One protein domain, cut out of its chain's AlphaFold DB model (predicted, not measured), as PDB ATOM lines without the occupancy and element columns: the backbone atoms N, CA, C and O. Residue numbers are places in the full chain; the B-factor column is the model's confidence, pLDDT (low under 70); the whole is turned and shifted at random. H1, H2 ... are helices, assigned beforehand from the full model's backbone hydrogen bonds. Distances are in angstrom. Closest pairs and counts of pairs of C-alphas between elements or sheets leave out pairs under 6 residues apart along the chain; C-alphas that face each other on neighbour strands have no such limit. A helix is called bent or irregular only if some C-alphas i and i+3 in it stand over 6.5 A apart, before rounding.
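Overview. This is residues 246 to 348 of the 1038 residues of the protein "J domain-containing protein" of Anaeromassilibacillus sp. An200 (UniProt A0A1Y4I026). Five helices make an up-and-down bundle, each running against the one before it in the chain, set in two layers: H1, H3 and H5 side by side in one row, and H2 and H4 side by side in the other. The long loop of residues 276 to 295 lies at the end of the bundle where H2 ends and H3 begins. The printed part has 103 residues, with five named helices in the order H1 to H5 and no named strand; the class is all helix. It is compact, with a radius of gyration of the C-alphas of 13.1 A, and spans 38 by 30 by 19 A.

Along the chain. Find C-alpha 246 at (37.998, 25.201, 7.241); from there H1 runs to residue 257, 16.5 A from first to last C-alpha. H2, residues 264 to 275, covers 16.4 A. After the loop, look at C-alpha 296 at (41.919, 20.091, 14.430), where H3 begins; it runs 19.3 A to residue 308. H4 holds residues 313 to 322, 14.1 A long. H5, residues 331 to 348, is the longest at 23.0 A and ends at C-alpha 348, (36.475, 0.837, -1.400). H5 is irregular, with C-alphas 336 and 339 7.8 A apart, and has a kink of 72 degrees near residue 338.

Arrangement. Start with the hairpin of H1 and H2: they only just touch, with 3 pairs of C-alphas within 8 A, the closest those of Leu 256 and Cys 266 at 6.3 A, and run opposite ways at a shallow tilt of 18 degrees. H1 touches H3, closest at C-alphas 246 and 298, 4.9 A, the same way at 15 degrees. H3 touches residues 336 to 344 of H5, closest at C-alphas 303 and 340, 5.8 A. H2 touches H4, closest at C-alphas 267 and 315, 6.0 A, the same way at 30 degrees. H4 and H5 form a hairpin, opposite ways at 21 degrees; of H5 residues 341 to 348 touch H4, closest at C-alphas 316 and 344, 5.5 A. H3 and H4 are only just apart, closest at 8.1 A. In H1, H2 and H4 every O i to N i+4 pair is within hydrogen-bond range; in H3 7 of 9 are, in H5 9 of 14.

Size, cuts and confidence. The C-alphas farthest apart, those of Arg 260 and Gly 331, are 39.2 A apart. The printed part has no cut. The link from H2 to H3 is long; within it residues 282 to 283 pair with 294 to 295, parallel. The mean pLDDT of the printed part is 81.3, and 11 residues are under 70, among them 287 to 292.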
ATOM      1  N   GLY A 246      38.665  26.507   7.166       89.69
ATOM      2  CA  GLY A 246      37.998  25.201   7.241       89.69
ATOM      3  C   GLY A 246      36.507  25.252   6.885       89.69
ATOM      4  O   GLY A 246      36.012  24.367   6.190       89.69
ATOM      5  N   PHE A 247      35.789  26.298   7.311       90.94
ATOM      6  CA  PHE A 247      34.397  26.525   6.893       90.94
ATOM      7  C   PHE A 247      34.289  26.911   5.410       90.94
ATOM      8  O   PHE A 247      33.314  26.548   4.754       90.94
ATOM      9  N   GLU A 248      35.300  27.590   4.867       90.44
ATOM     10  CA  GLU A 248      35.426  27.866   3.434       90.44
ATOM     11  C   GLU A 248      35.590  26.590   2.602       90.44
ATOM     12  O   GLU A 248      34.778  26.355   1.706       90.44
ATOM     13  N   ASP A 249      36.565  25.738   2.945       91.31
ATOM     14  CA  ASP A 249      36.742  24.427   2.308       91.31
ATOM     15  C   ASP A 249      35.433  23.609   2.375       91.31
ATOM     16  O   ASP A 249      34.965  23.091   1.362       91.31
ATOM     17  N   TYR A 250      34.800  23.538   3.555       91.12
ATOM     18  CA  TYR A 250      33.548  22.804   3.768       91.12
ATOM     19  C   TYR A 250      32.398  23.315   2.890       91.12
ATOM     20  O   TYR A 250      31.722  22.518   2.241       91.12
ATOM     21  N   PHE A 251      32.172  24.632   2.825       89.50
ATOM     22  CA  PHE A 251      31.100  25.196   1.999       89.50
ATOM     23  C   PHE A 251      31.363  25.085   0.497       89.50
ATOM     24  O   PHE A 251      30.398  25.023  -0.267       89.50
ATOM     25  N   TYR A 252      32.627  25.046   0.074       89.19
ATOM     26  CA  TYR A 252      32.989  24.779  -1.314       89.19
ATOM     27  C   TYR A 252      32.722  23.311  -1.683       89.19
ATOM     28  O   TYR A 252      32.078  23.046  -2.695       89.19
ATOM     29  N   LEU A 253      33.127  22.362  -0.830       89.81
ATOM     30  CA  LEU A 253      32.852  20.930  -1.003       89.81
ATOM     31  C   LEU A 253      31.344  20.618  -1.012       89.81
ATOM     32  O   LEU A 253      30.867  19.907  -1.896       89.81
ATOM     33  N   ASP A 254      30.578  21.209  -0.093       86.81
ATOM     34  CA  ASP A 254      29.106  21.200  -0.084       86.81
ATOM     35  C   ASP A 254      28.530  21.763  -1.402       86.81
ATOM     36  O   ASP A 254      27.638  21.170  -2.011       86.81
ATOM     37  N   GLY A 255      29.102  22.853  -1.923       84.81
ATOM     38  CA  GLY A 255      28.757  23.403  -3.238       84.81
ATOM     39  C   GLY A 255      29.047  22.460  -4.417       84.81
ATOM     40  O   GLY A 255      28.267  22.429  -5.369       84.81
ATOM     41  N   LEU A 256      30.121  21.661  -4.357       85.44
ATOM     42  CA  LEU A 256      30.413  20.621  -5.353       85.44
ATOM     43  C   LEU A 256      29.422  19.452  -5.265       85.44
ATOM     44  O   LEU A 256      28.909  19.021  -6.294       85.44
ATOM     45  N   ALA A 257      29.116  18.969  -4.057       83.81
ATOM     46  CA  ALA A 257      28.201  17.841  -3.847       83.81
ATOM     47  C   ALA A 257      26.763  18.134  -4.315       83.81
ATOM     48  O   ALA A 257      26.060  17.228  -4.752       83.81
ATOM     49  N   ASN A 258      26.347  19.404  -4.292       77.25
ATOM     50  CA  ASN A 258      25.047  19.850  -4.799       77.25
ATOM     51  C   ASN A 258      24.994  20.050  -6.337       77.25
ATOM     52  O   ASN A 258      23.946  20.431  -6.872       77.25
ATOM     53  N   LYS A 259      26.078  19.791  -7.086       74.81
ATOM     54  CA  LYS A 259      26.037  19.754  -8.562       74.81
ATOM     55  C   LYS A 259      25.262  18.521  -9.051       74.81
ATOM     56  O   LYS A 259      25.302  17.455  -8.453       74.81
ATOM     57  N   ARG A 260      24.590  18.640 -10.206       57.69
ATOM     58  CA  ARG A 260      23.752  17.561 -10.789       57.69
ATOM     59  C   ARG A 260      24.515  16.291 -11.192       57.69
ATOM     60  O   ARG A 260      23.879  15.266 -11.421       57.69
ATOM     61  N   ALA A 261      25.833  16.371 -11.317       72.00
ATOM     62  CA  ALA A 261      26.733  15.242 -11.486       72.00
ATOM     63  C   ALA A 261      28.063  15.590 -10.809       72.00
ATOM     64  O   ALA A 261      28.502  16.739 -10.875       72.00
ATOM     65  N   TRP A 262      28.690  14.598 -10.179       80.25
ATOM     66  CA  TRP A 262      30.057  14.700  -9.681       80.25
ATOM     67  C   TRP A 262      30.996  14.190 -10.776       80.25
ATOM     68  O   TRP A 262      30.950  13.013 -11.135       80.25
ATOM     69  N   ASP A 263      31.793  15.091 -11.342       77.44
ATOM     70  CA  ASP A 263      32.690  14.834 -12.472       77.44
ATOM     71  C   ASP A 263      34.172  14.860 -12.051       77.44
ATOM     72  O   ASP A 263      34.506  14.974 -10.868       77.44
ATOM     73  N   GLU A 264      35.083  14.741 -13.021       69.94
ATOM     74  CA  GLU A 264      36.520  14.746 -12.733       69.94
ATOM     75  C   GLU A 264      37.034  16.108 -12.258       69.94
ATOM     76  O   GLU A 264      37.928  16.162 -11.415       69.94
ATOM     77  N   SER A 265      36.426  17.210 -12.709       75.12
ATOM     78  CA  SER A 265      36.734  18.540 -12.173       75.12
ATOM     79  C   SER A 265      36.379  18.609 -10.684       75.12
ATOM     80  O   SER A 265      37.153  19.146  -9.895       75.12
ATOM     81  N   CYS A 266      35.273  17.987 -10.264       80.62
ATOM     82  CA  CYS A 266      34.905  17.877  -8.852       80.62
ATOM     83  C   CYS A 266      35.861  16.968  -8.058       80.62
ATOM     84  O   CYS A 266      36.219  17.330  -6.936       80.62
ATOM     85  N   ASN A 267      36.326  15.843  -8.624       78.06
ATOM     86  CA  ASN A 267      37.382  15.021  -8.006       78.06
ATOM     87  C   ASN A 267      38.671  15.838  -7.791       78.06
ATOM     88  O   ASN A 267      39.202  15.853  -6.679       78.06
ATOM     89  N   GLN A 268      39.144  16.557  -8.814       76.62
ATOM     90  CA  GLN A 268      40.382  17.341  -8.761       76.62
ATOM     91  C   GLN A 268      40.288  18.523  -7.781       76.62
ATOM     92  O   GLN A 268      41.136  18.655  -6.898       76.62
ATOM     93  N   SER A 269      39.222  19.330  -7.837       82.06
ATOM     94  CA  SER A 269      39.029  20.429  -6.877       82.06
ATOM     95  C   SER A 269      38.861  19.934  -5.432       82.06
ATOM     96  O   SER A 269      39.244  20.624  -4.489       82.06
ATOM     97  N   MET A 270      38.332  18.721  -5.228       88.88
ATOM     98  CA  MET A 270      38.318  18.086  -3.909       88.88
ATOM     99  C   MET A 270      39.721  17.615  -3.486       88.88
ATOM    100  O   MET A 270      40.090  17.810  -2.328       88.88
ATOM    101  N   LYS A 271      40.521  17.035  -4.393       83.38
ATOM    102  CA  LYS A 271      41.909  16.588  -4.152       83.38
ATOM    103  C   LYS A 271      42.777  17.736  -3.620       83.38
ATOM    104  O   LYS A 271      43.404  17.592  -2.572       83.38
ATOM    105  N   GLU A 272      42.715  18.897  -4.269       85.31
ATOM    106  CA  GLU A 272      43.413  20.136  -3.875       85.31
ATOM    107  C   GLU A 272      43.009  20.653  -2.484       85.31
ATOM    108  O   GLU A 272      43.834  21.202  -1.749       85.31
ATOM    109  N   ILE A 273      41.744  20.474  -2.092       88.38
ATOM    110  CA  ILE A 273      41.270  20.823  -0.747       88.38
ATOM    111  C   ILE A 273      41.758  19.794   0.274       88.38
ATOM    112  O   ILE A 273      42.307  20.179   1.304       88.38
ATOM    113  N   VAL A 274      41.613  18.496  -0.004       88.81
ATOM    114  CA  VAL A 274      42.010  17.408   0.908       88.81
ATOM    115  C   VAL A 274      43.522  17.418   1.178       88.81
ATOM    116  O   VAL A 274      43.927  17.163   2.310       88.81
ATOM    117  N   GLN A 275      44.359  17.816   0.215       84.06
ATOM    118  CA  GLN A 275      45.805  18.015   0.421       84.06
ATOM    119  C   GLN A 275      46.130  18.992   1.572       84.06
ATOM    120  O   GLN A 275      47.095  18.773   2.309       84.06
ATOM    121  N   ARG A 276      45.291  20.013   1.814       85.88
ATOM    122  CA  ARG A 276      45.431  20.974   2.937       85.88
ATOM    123  C   ARG A 276      45.219  20.327   4.314       85.88
ATOM    124  O   ARG A 276      45.578  20.906   5.335       85.88
ATOM    125  N   TYR A 277      44.662  19.116   4.342       87.44
ATOM    126  CA  TYR A 277      44.446  18.290   5.532       87.44
ATOM    127  C   TYR A 277      45.517  17.195   5.681       87.44
ATOM    128  O   TYR A 277      45.316  16.233   6.414       87.44
ATOM    129  N   THR A 278      46.677  17.340   5.028       85.19
ATOM    130  CA  THR A 278      47.857  16.488   5.268       85.19
ATOM    131  C   THR A 278      48.446  16.741   6.666       85.19
ATOM    132  O   THR A 278      48.335  17.833   7.228       85.19
ATOM    133  N   ILE A 279      49.098  15.730   7.256       81.00
ATOM    134  CA  ILE A 279      49.410  15.710   8.698       81.00
ATOM    135  C   ILE A 279      50.379  16.817   9.152       81.00
ATOM    136  O   ILE A 279      50.250  17.306  10.275       81.00
ATOM    137  N   SER A 280      51.292  17.256   8.279       78.31
ATOM    138  CA  SER A 280      52.240  18.354   8.540       78.31
ATOM    139  C   SER A 280      51.550  19.734   8.609       78.31
ATOM    140  O   SER A 280      52.041  20.653   9.271       78.31
ATOM    141  N   TYR A 281      50.363  19.874   8.004       81.75
ATOM    142  CA  TYR A 281      49.584  21.119   7.962       81.75
ATOM    143  C   TYR A 281      48.549  21.252   9.093       81.75
ATOM    144  O   TYR A 281      48.114  22.365   9.407       81.75
ATOM    145  N   ILE A 282      48.197  20.149   9.766       83.19
ATOM    146  CA  ILE A 282      47.214  20.128  10.858       83.19
ATOM    147  C   ILE A 282      47.864  20.474  12.206       83.19
ATOM    148  O   ILE A 282      48.712  19.736  12.726       83.19
ATOM    149  N   LYS A 283      47.435  21.588  12.814       80.62
ATOM    150  CA  LYS A 283      48.041  22.147  14.037       80.62
ATOM    151  C   LYS A 283      46.998  22.549  15.086       80.62
ATOM    152  O   LYS A 283      45.918  23.044  14.780       80.62
ATOM    153  N   GLU A 284      47.357  22.388  16.362       78.44
ATOM    154  CA  GLU A 284      46.574  22.886  17.510       78.44
ATOM    155  C   GLU A 284      46.654  24.414  17.671       78.44
ATOM    156  O   GLU A 284      45.758  25.041  18.241       78.44
ATOM    157  N   ARG A 285      47.763  25.007  17.212       78.62
ATOM    158  CA  ARG A 285      48.083  26.434  17.326       78.62
ATOM    159  C   ARG A 285      48.633  26.937  15.993       78.62
ATOM    160  O   ARG A 285      49.837  26.881  15.754       78.62
ATOM    161  N   CYS A 286      47.736  27.393  15.131       77.94
ATOM    162  CA  CYS A 286      48.042  27.984  13.835       77.94
ATOM    163  C   CYS A 286      48.663  29.376  14.029       77.94
ATOM    164  O   CYS A 286      48.221  30.170  14.867       77.94
ATOM    165  N   SER A 287      49.710  29.674  13.264       61.50
ATOM    166  CA  SER A 287      50.652  30.773  13.527       61.50
ATOM    167  C   SER A 287      50.554  31.957  12.552       61.50
ATOM    168  O   SER A 287      51.370  32.875  12.653       61.50
ATOM    169  N   LYS A 288      49.501  31.953  11.705       55.97
ATOM    170  CA  LYS A 288      49.013  32.955  10.711       55.97
ATOM    171  C   LYS A 288      49.062  32.514   9.235       55.97
ATOM    172  O   LYS A 288      48.617  33.277   8.387       55.97
ATOM    173  N   ARG A 289      49.559  31.320   8.892       57.56
ATOM    174  CA  ARG A 289      49.531  30.818   7.500       57.56
ATOM    175  C   ARG A 289      48.194  30.117   7.194       57.56
ATOM    176  O   ARG A 289      48.163  28.901   7.074       57.56
ATOM    177  N   SER A 290      47.086  30.856   7.103       56.03
ATOM    178  CA  SER A 290      45.744  30.291   6.824       56.03
ATOM    179  C   SER A 290      45.593  29.672   5.427       56.03
ATOM    180  O   SER A 290      44.719  28.833   5.215       56.03
ATOM    181  N   GLU A 291      46.461  30.043   4.487       60.44
ATOM    182  CA  GLU A 291      46.543  29.454   3.144       60.44
ATOM    183  C   GLU A 291      46.934  27.966   3.180       60.44
ATOM    184  O   GLU A 291      46.453  27.193   2.356       60.44
ATOM    185  N   THR A 292      47.749  27.547   4.161       65.81
ATOM    186  CA  THR A 292      48.268  26.171   4.258       65.81
ATOM    187  C   THR A 292      47.924  25.452   5.561       65.81
ATOM    188  O   THR A 292      47.693  24.251   5.535       65.81
ATOM    189  N   GLU A 293      47.853  26.134   6.708       82.06
ATOM    190  CA  GLU A 293      47.559  25.499   7.999       82.06
ATOM    191  C   GLU A 293      46.056  25.215   8.178       82.06
ATOM    192  O   GLU A 293      45.191  26.014   7.799       82.06
ATOM    193  N   ARG A 294      45.733  24.094   8.835       84.94
ATOM    194  CA  ARG A 294      44.368  23.740   9.252       84.94
ATOM    195  C   ARG A 294      44.297  23.406  10.736       84.94
ATOM    196  O   ARG A 294      45.242  22.886  11.332       84.94
ATOM    197  N   ASN A 295      43.158  23.726  11.346       85.19
ATOM    198  CA  ASN A 295      42.895  23.431  12.750       85.19
ATOM    199  C   ASN A 295      42.328  22.008  12.917       85.19
ATOM    200  O   ASN A 295      41.636  21.508  12.033       85.19
ATOM    201  N   LEU A 296      42.540  21.382  14.081       83.12
ATOM    202  CA  LEU A 296      41.919  20.091  14.430       83.12
ATOM    203  C   LEU A 296      40.386  20.089  14.294       83.12
ATOM    204  O   LEU A 296      39.797  19.061  13.980       83.12
ATOM    205  N   LEU A 297      39.728  21.227  14.532       83.50
ATOM    206  CA  LEU A 297      38.277  21.355  14.384       83.50
ATOM    207  C   LEU A 297      37.824  21.281  12.919       83.50
ATOM    208  O   LEU A 297      36.731  20.784  12.656       83.50
ATOM    209  N   SER A 298      38.666  21.703  11.971       88.12
ATOM    210  CA  SER A 298      38.367  21.660  10.537       88.12
ATOM    211  C   SER A 298      38.245  20.217  10.021       88.12
ATOM    212  O   SER A 298      37.447  19.959   9.125       88.12
ATOM    213  N   LEU A 299      38.940  19.246  10.639       88.38
ATOM    214  CA  LEU A 299      38.770  17.816  10.329       88.38
ATOM    215  C   LEU A 299      37.335  17.328  10.562       88.38
ATOM    216  O   LEU A 299      36.845  16.519   9.783       88.38
ATOM    217  N   ARG A 300      36.621  17.845  11.573       87.94
ATOM    218  CA  ARG A 300      35.220  17.452  11.829       87.94
ATOM    219  C   ARG A 300      34.259  17.939  10.751       87.94
ATOM    220  O   ARG A 300      33.249  17.292  10.499       87.94
ATOM    221  N   LEU A 301      34.575  19.065  10.112       90.88
ATOM    222  CA  LEU A 301      33.813  19.566   8.968       90.88
ATOM    223  C   LEU A 301      33.985  18.615   7.772       90.88
ATOM    224  O   LEU A 301      33.012  18.291   7.096       90.88
ATOM    225  N   LEU A 302      35.204  18.098   7.576       91.69
ATOM    226  CA  LEU A 302      35.525  17.096   6.557       91.69
ATOM    227  C   LEU A 302      34.877  15.728   6.864       91.69
ATOM    228  O   LEU A 302      34.262  15.130   5.986       91.69
ATOM    229  N   GLU A 303      34.934  15.262   8.118       91.38
ATOM    230  CA  GLU A 303      34.231  14.054   8.589       91.38
ATOM    231  C   GLU A 303      32.719  14.147   8.352       91.38
ATOM    232  O   GLU A 303      32.107  13.191   7.869       91.38
ATOM    233  N   TYR A 304      32.108  15.295   8.665       90.19
ATOM    234  CA  TYR A 304      30.687  15.521   8.411       90.19
ATOM    235  C   TYR A 304      30.382  15.554   6.909       90.19
ATOM    236  O   TYR A 304      29.451  14.884   6.471       90.19
ATOM    237  N   PHE A 305      31.196  16.237   6.095       91.75
ATOM    238  CA  PHE A 305      31.017  16.279   4.639       91.75
ATOM    239  C   PHE A 305      30.962  14.877   4.008       91.75
ATOM    240  O   PHE A 305      29.994  14.571   3.307       91.75
ATOM    241  N   PHE A 306      31.943  14.012   4.296       90.00
ATOM    242  CA  PHE A 306      32.024  12.661   3.719       90.00
ATOM    243  C   PHE A 306      31.005  11.659   4.288       90.00
ATOM    244  O   PHE A 306      30.792  10.614   3.671       90.00
ATOM    245  N   SER A 307      30.386  11.948   5.440       88.06
ATOM    246  CA  SER A 307      29.352  11.092   6.049       88.06
ATOM    247  C   SER A 307      27.914  11.569   5.811       88.06
ATOM    248  O   SER A 307      26.994  10.756   5.893       88.06
ATOM    249  N   ALA A 308      27.707  12.849   5.488       84.50
ATOM    250  CA  ALA A 308      26.398  13.403   5.139       84.50
ATOM    251  C   ALA A 308      26.081  13.304   3.634       84.50
ATOM    252  O   ALA A 308      24.915  13.154   3.267       84.50
ATOM    253  N   ASN A 309      27.094  13.378   2.762       84.44
ATOM    254  CA  ASN A 309      26.914  13.350   1.308       84.44
ATOM    255  C   ASN A 309      27.121  11.946   0.725       84.44
ATOM    256  O   ASN A 309      28.060  11.243   1.086       84.44
ATOM    257  N   SER A 310      26.269  11.557  -0.227       81.12
ATOM    258  CA  SER A 310      26.419  10.316  -1.001       81.12
ATOM    259  C   SER A 310      27.282  10.567  -2.240       81.12
ATOM    260  O   SER A 310      26.767  10.934  -3.295       81.12
ATOM    261  N   LEU A 311      28.598  10.416  -2.095       86.12
ATOM    262  CA  LEU A 311      29.585  10.688  -3.147       86.12
ATOM    263  C   LEU A 311      29.887   9.430  -3.995       86.12
ATOM    264  O   LEU A 311      29.621   8.311  -3.549       86.12
ATOM    265  N   PRO A 312      30.443   9.562  -5.217       82.56
ATOM    266  CA  PRO A 312      30.915   8.409  -5.987       82.56
ATOM    267  C   PRO A 312      32.181   7.787  -5.376       82.56
ATOM    268  O   PRO A 312      32.943   8.455  -4.676       82.56
ATOM    269  N   ALA A 313      32.457   6.518  -5.704       78.31
ATOM    270  CA  ALA A 313      33.629   5.786  -5.206       78.31
ATOM    271  C   ALA A 313      34.966   6.518  -5.464       78.31
ATOM    272  O   ALA A 313      35.827   6.525  -4.588       78.31
ATOM    273  N   SER A 314      35.104   7.225  -6.596       76.44
ATOM    274  CA  SER A 314      36.296   8.027  -6.926       76.44
ATOM    275  C   SER A 314      36.615   9.110  -5.889       76.44
ATOM    276  O   SER A 314      37.782   9.441  -5.681       76.44
ATOM    277  N   ALA A 315      35.602   9.660  -5.213       83.00
ATOM    278  CA  ALA A 315      35.804  10.658  -4.168       83.00
ATOM    279  C   ALA A 315      36.373  10.018  -2.888       83.00
ATOM    280  O   ALA A 315      37.307  10.548  -2.285       83.00
ATOM    281  N   TYR A 316      35.873   8.841  -2.503       85.06
ATOM    282  CA  TYR A 316      36.417   8.085  -1.371       85.06
ATOM    283  C   TYR A 316      37.818   7.526  -1.673       85.06
ATOM    284  O   TYR A 316      38.672   7.538  -0.789       85.06
ATOM    285  N   GLU A 317      38.096   7.123  -2.918       79.06
ATOM    286  CA  GLU A 317      39.437   6.742  -3.382       79.06
ATOM    287  C   GLU A 317      40.416   7.926  -3.318       79.06
ATOM    288  O   GLU A 317      41.503   7.809  -2.749       79.06
ATOM    289  N   THR A 318      40.017   9.090  -3.839       80.94
ATOM    290  CA  THR A 318      40.829  10.318  -3.806       80.94
ATOM    291  C   THR A 318      41.141  10.727  -2.366       80.94
ATOM    292  O   THR A 318      42.294  11.032  -2.055       80.94
ATOM    293  N   LEU A 319      40.159  10.667  -1.458       85.94
ATOM    294  CA  LEU A 319      40.363  10.887  -0.022       85.94
ATOM    295  C   LEU A 319      41.357   9.876   0.581       85.94
ATOM    296  O   LEU A 319      42.277  10.267   1.304       85.94
ATOM    297  N   TRP A 320      41.179   8.586   0.283       83.75
ATOM    298  CA  TRP A 320      41.988   7.492   0.824       83.75
ATOM    299  C   TRP A 320      43.455   7.578   0.405       83.75
ATOM    300  O   TRP A 320      44.342   7.459   1.254       83.75
ATOM    301  N   ASN A 321      43.701   7.836  -0.881       78.81
ATOM    302  CA  ASN A 321      45.036   8.009  -1.443       78.81
ATOM    303  C   ASN A 321      45.694   9.308  -0.944       78.81
ATOM    304  O   ASN A 321      46.849   9.272  -0.529       78.81
ATOM    305  N   THR A 322      44.967  10.433  -0.913       80.50
ATOM    306  CA  THR A 322      45.537  11.745  -0.536       80.50
ATOM    307  C   THR A 322      45.925  11.821   0.944       80.50
ATOM    308  O   THR A 322      46.971  12.374   1.269       80.50
ATOM    309  N   LEU A 323      45.126  11.245   1.852       82.06
ATOM    310  CA  LEU A 323      45.433  11.223   3.294       82.06
ATOM    311  C   LEU A 323      46.146   9.939   3.761       82.06
ATOM    312  O   LEU A 323      46.344   9.755   4.964       82.06
ATOM    313  N   LEU A 324      46.523   9.050   2.832       79.25
ATOM    314  CA  LEU A 324      47.185   7.763   3.098       79.25
ATOM    315  C   LEU A 324      46.464   6.931   4.181       79.25
ATOM    316  O   LEU A 324      47.099   6.343   5.065       79.25
ATOM    317  N   LEU A 325      45.126   6.878   4.120       81.19
ATOM    318  CA  LEU A 325      44.257   6.320   5.174       81.19
ATOM    319  C   LEU A 325      44.495   4.825   5.453       81.19
ATOM    320  O   LEU A 325      44.212   4.336   6.550       81.19
ATOM    321  N   GLU A 326      45.084   4.109   4.499       75.31
ATOM    322  CA  GLU A 326      45.613   2.755   4.672       75.31
ATOM    323  C   GLU A 326      46.590   2.662   5.857       75.31
ATOM    324  O   GLU A 326      46.444   1.795   6.721       75.31
ATOM    325  N   SER A 327      47.528   3.614   5.941       71.56
ATOM    326  CA  SER A 327      48.580   3.691   6.964       71.56
ATOM    327  C   SER A 327      48.093   4.221   8.320       71.56
ATOM    328  O   SER A 327      48.756   4.019   9.338       71.56
ATOM    329  N   ALA A 328      46.916   4.856   8.365       76.50
ATOM    330  CA  ALA A 328      46.356   5.532   9.539       76.50
ATOM    331  C   ALA A 328      45.763   4.566  10.592       76.50
ATOM    332  O   ALA A 328      44.675   4.783  11.128       76.50
ATOM    333  N   THR A 329      46.467   3.472  10.883       69.31
ATOM    334  CA  THR A 329      46.026   2.398  11.788       69.31
ATOM    335  C   THR A 329      46.496   2.569  13.229       69.31
ATOM    336  O   THR A 329      45.828   2.066  14.127       69.31
ATOM    337  N   MET A 330      47.607   3.280  13.466       65.44
ATOM    338  CA  MET A 330      48.214   3.461  14.793       65.44
ATOM    339  C   MET A 330      48.690   4.908  15.028       65.44
ATOM    340  O   MET A 330      49.001   5.649  14.094       65.44
ATOM    341  N   GLY A 331      48.805   5.310  16.298       76.62
ATOM    342  CA  GLY A 331      49.471   6.556  16.706       76.62
ATOM    343  C   GLY A 331      48.751   7.842  16.276       76.62
ATOM    344  O   GLY A 331      47.524   7.891  16.197       76.62
ATOM    345  N   ARG A 332      49.505   8.922  16.009       75.31
ATOM    346  CA  ARG A 332      48.925  10.247  15.703       75.31
ATOM    347  C   ARG A 332      48.047  10.242  14.443       75.31
ATOM    348  O   ARG A 332      47.038  10.937  14.430       75.31
ATOM    349  N   ALA A 333      48.375   9.438  13.429       78.50
ATOM    350  CA  ALA A 333      47.549   9.304  12.226       78.50
ATOM    351  C   ALA A 333      46.181   8.663  12.532       78.50
ATOM    352  O   ALA A 333      45.159   9.149  12.057       78.50
ATOM    353  N   GLN A 334      46.138   7.645  13.398       81.94
ATOM    354  CA  GLN A 334      44.884   7.039  13.869       81.94
ATOM    355  C   GLN A 334      44.017   8.041  14.651       81.94
ATOM    356  O   GLN A 334      42.804   8.078  14.463       81.94
ATOM    357  N   ILE A 335      44.634   8.876  15.496       82.31
ATOM    358  CA  ILE A 335      43.934   9.900  16.293       82.31
ATOM    359  C   ILE A 335      43.308  10.990  15.405       82.31
ATOM    360  O   ILE A 335      42.253  11.514  15.752       82.31
ATOM    361  N   LEU A 336      43.942  11.334  14.278       82.94
ATOM    362  CA  LEU A 336      43.479  12.395  13.374       82.94
ATOM    363  C   LEU A 336      42.543  11.904  12.264       82.94
ATOM    364  O   LEU A 336      41.630  12.630  11.889       82.94
ATOM    365  N   TYR A 337      42.766  10.701  11.728       88.69
ATOM    366  CA  TYR A 337      42.053  10.211  10.541       88.69
ATOM    367  C   TYR A 337      41.269   8.918  10.762       88.69
ATOM    368  O   TYR A 337      40.613   8.455   9.831       88.69
ATOM    369  N   GLY A 338      41.295   8.323  11.961       86.50
ATOM    370  CA  GLY A 338      40.602   7.060  12.237       86.50
ATOM    371  C   GLY A 338      39.120   7.096  11.850       86.50
ATOM    372  O   GLY A 338      38.616   6.138  11.269       86.50
ATOM    373  N   ARG A 339      38.448   8.237  12.057       87.31
ATOM    374  CA  ARG A 339      37.043   8.420  11.682       87.31
ATOM    375  C   ARG A 339      36.827   8.591  10.174       87.31
ATOM    376  O   ARG A 339      35.913   7.980   9.632       87.31
ATOM    377  N   LEU A 340      37.686   9.340   9.479       89.00
ATOM    378  CA  LEU A 340      37.671   9.419   8.007       89.00
ATOM    379  C   LEU A 340      37.937   8.044   7.370       89.00
ATOM    380  O   LEU A 340      37.294   7.679   6.390       89.00
ATOM    381  N   ARG A 341      38.826   7.246   7.973       86.44
ATOM    382  CA  ARG A 341      39.113   5.865   7.571       86.44
ATOM    383  C   ARG A 341      37.908   4.940   7.774       86.44
ATOM    384  O   ARG A 341      37.635   4.127   6.897       86.44
ATOM    385  N   GLU A 342      37.181   5.064   8.886       88.00
ATOM    386  CA  GLU A 342      35.910   4.351   9.115       88.00
ATOM    387  C   GLU A 342      34.834   4.720   8.082       88.00
ATOM    388  O   GLU A 342      34.090   3.842   7.653       88.00
ATOM    389  N   ILE A 343      34.762   5.994   7.677       87.06
ATOM    390  CA  ILE A 343      33.797   6.489   6.681       87.06
ATOM    391  C   ILE A 343      34.154   6.008   5.268       87.06
ATOM    392  O   ILE A 343      33.270   5.570   4.541       87.06
ATOM    393  N   ALA A 344      35.428   6.058   4.869       85.81
ATOM    394  CA  ALA A 344      35.850   5.716   3.509       85.81
ATOM    395  C   ALA A 344      35.917   4.199   3.239       85.81
ATOM    396  O   ALA A 344      35.584   3.760   2.141       85.81
ATOM    397  N   LEU A 345      36.323   3.388   4.227       82.81
ATOM    398  CA  LEU A 345      36.599   1.955   4.042       82.81
ATOM    399  C   LEU A 345      35.446   1.134   3.408       82.81
ATOM    400  O   LEU A 345      35.754   0.287   2.569       82.81
ATOM    401  N   PRO A 346      34.151   1.344   3.732       82.00
ATOM    402  CA  PRO A 346      33.049   0.617   3.092       82.00
ATOM    403  C   PRO A 346      32.900   0.892   1.589       82.00
ATOM    404  O   PRO A 346      32.425   0.025   0.863       82.00
ATOM    405  N   HIS A 347      33.321   2.068   1.112       76.75
ATOM    406  CA  HIS A 347      33.162   2.501  -0.283       76.75
ATOM    407  C   HIS A 347      34.295   2.029  -1.213       76.75
ATOM    408  O   HIS A 347      34.293   2.364  -2.395       76.75
ATOM    409  N   LEU A 348      35.261   1.263  -0.690       68.44
ATOM    410  CA  LEU A 348      36.475   0.837  -1.400       68.44
ATOM    411  C   LEU A 348      36.558  -0.684  -1.633       68.44
ATOM    412  O   LEU A 348      37.515  -1.161  -2.233       68.44
TER     413      LEU A 348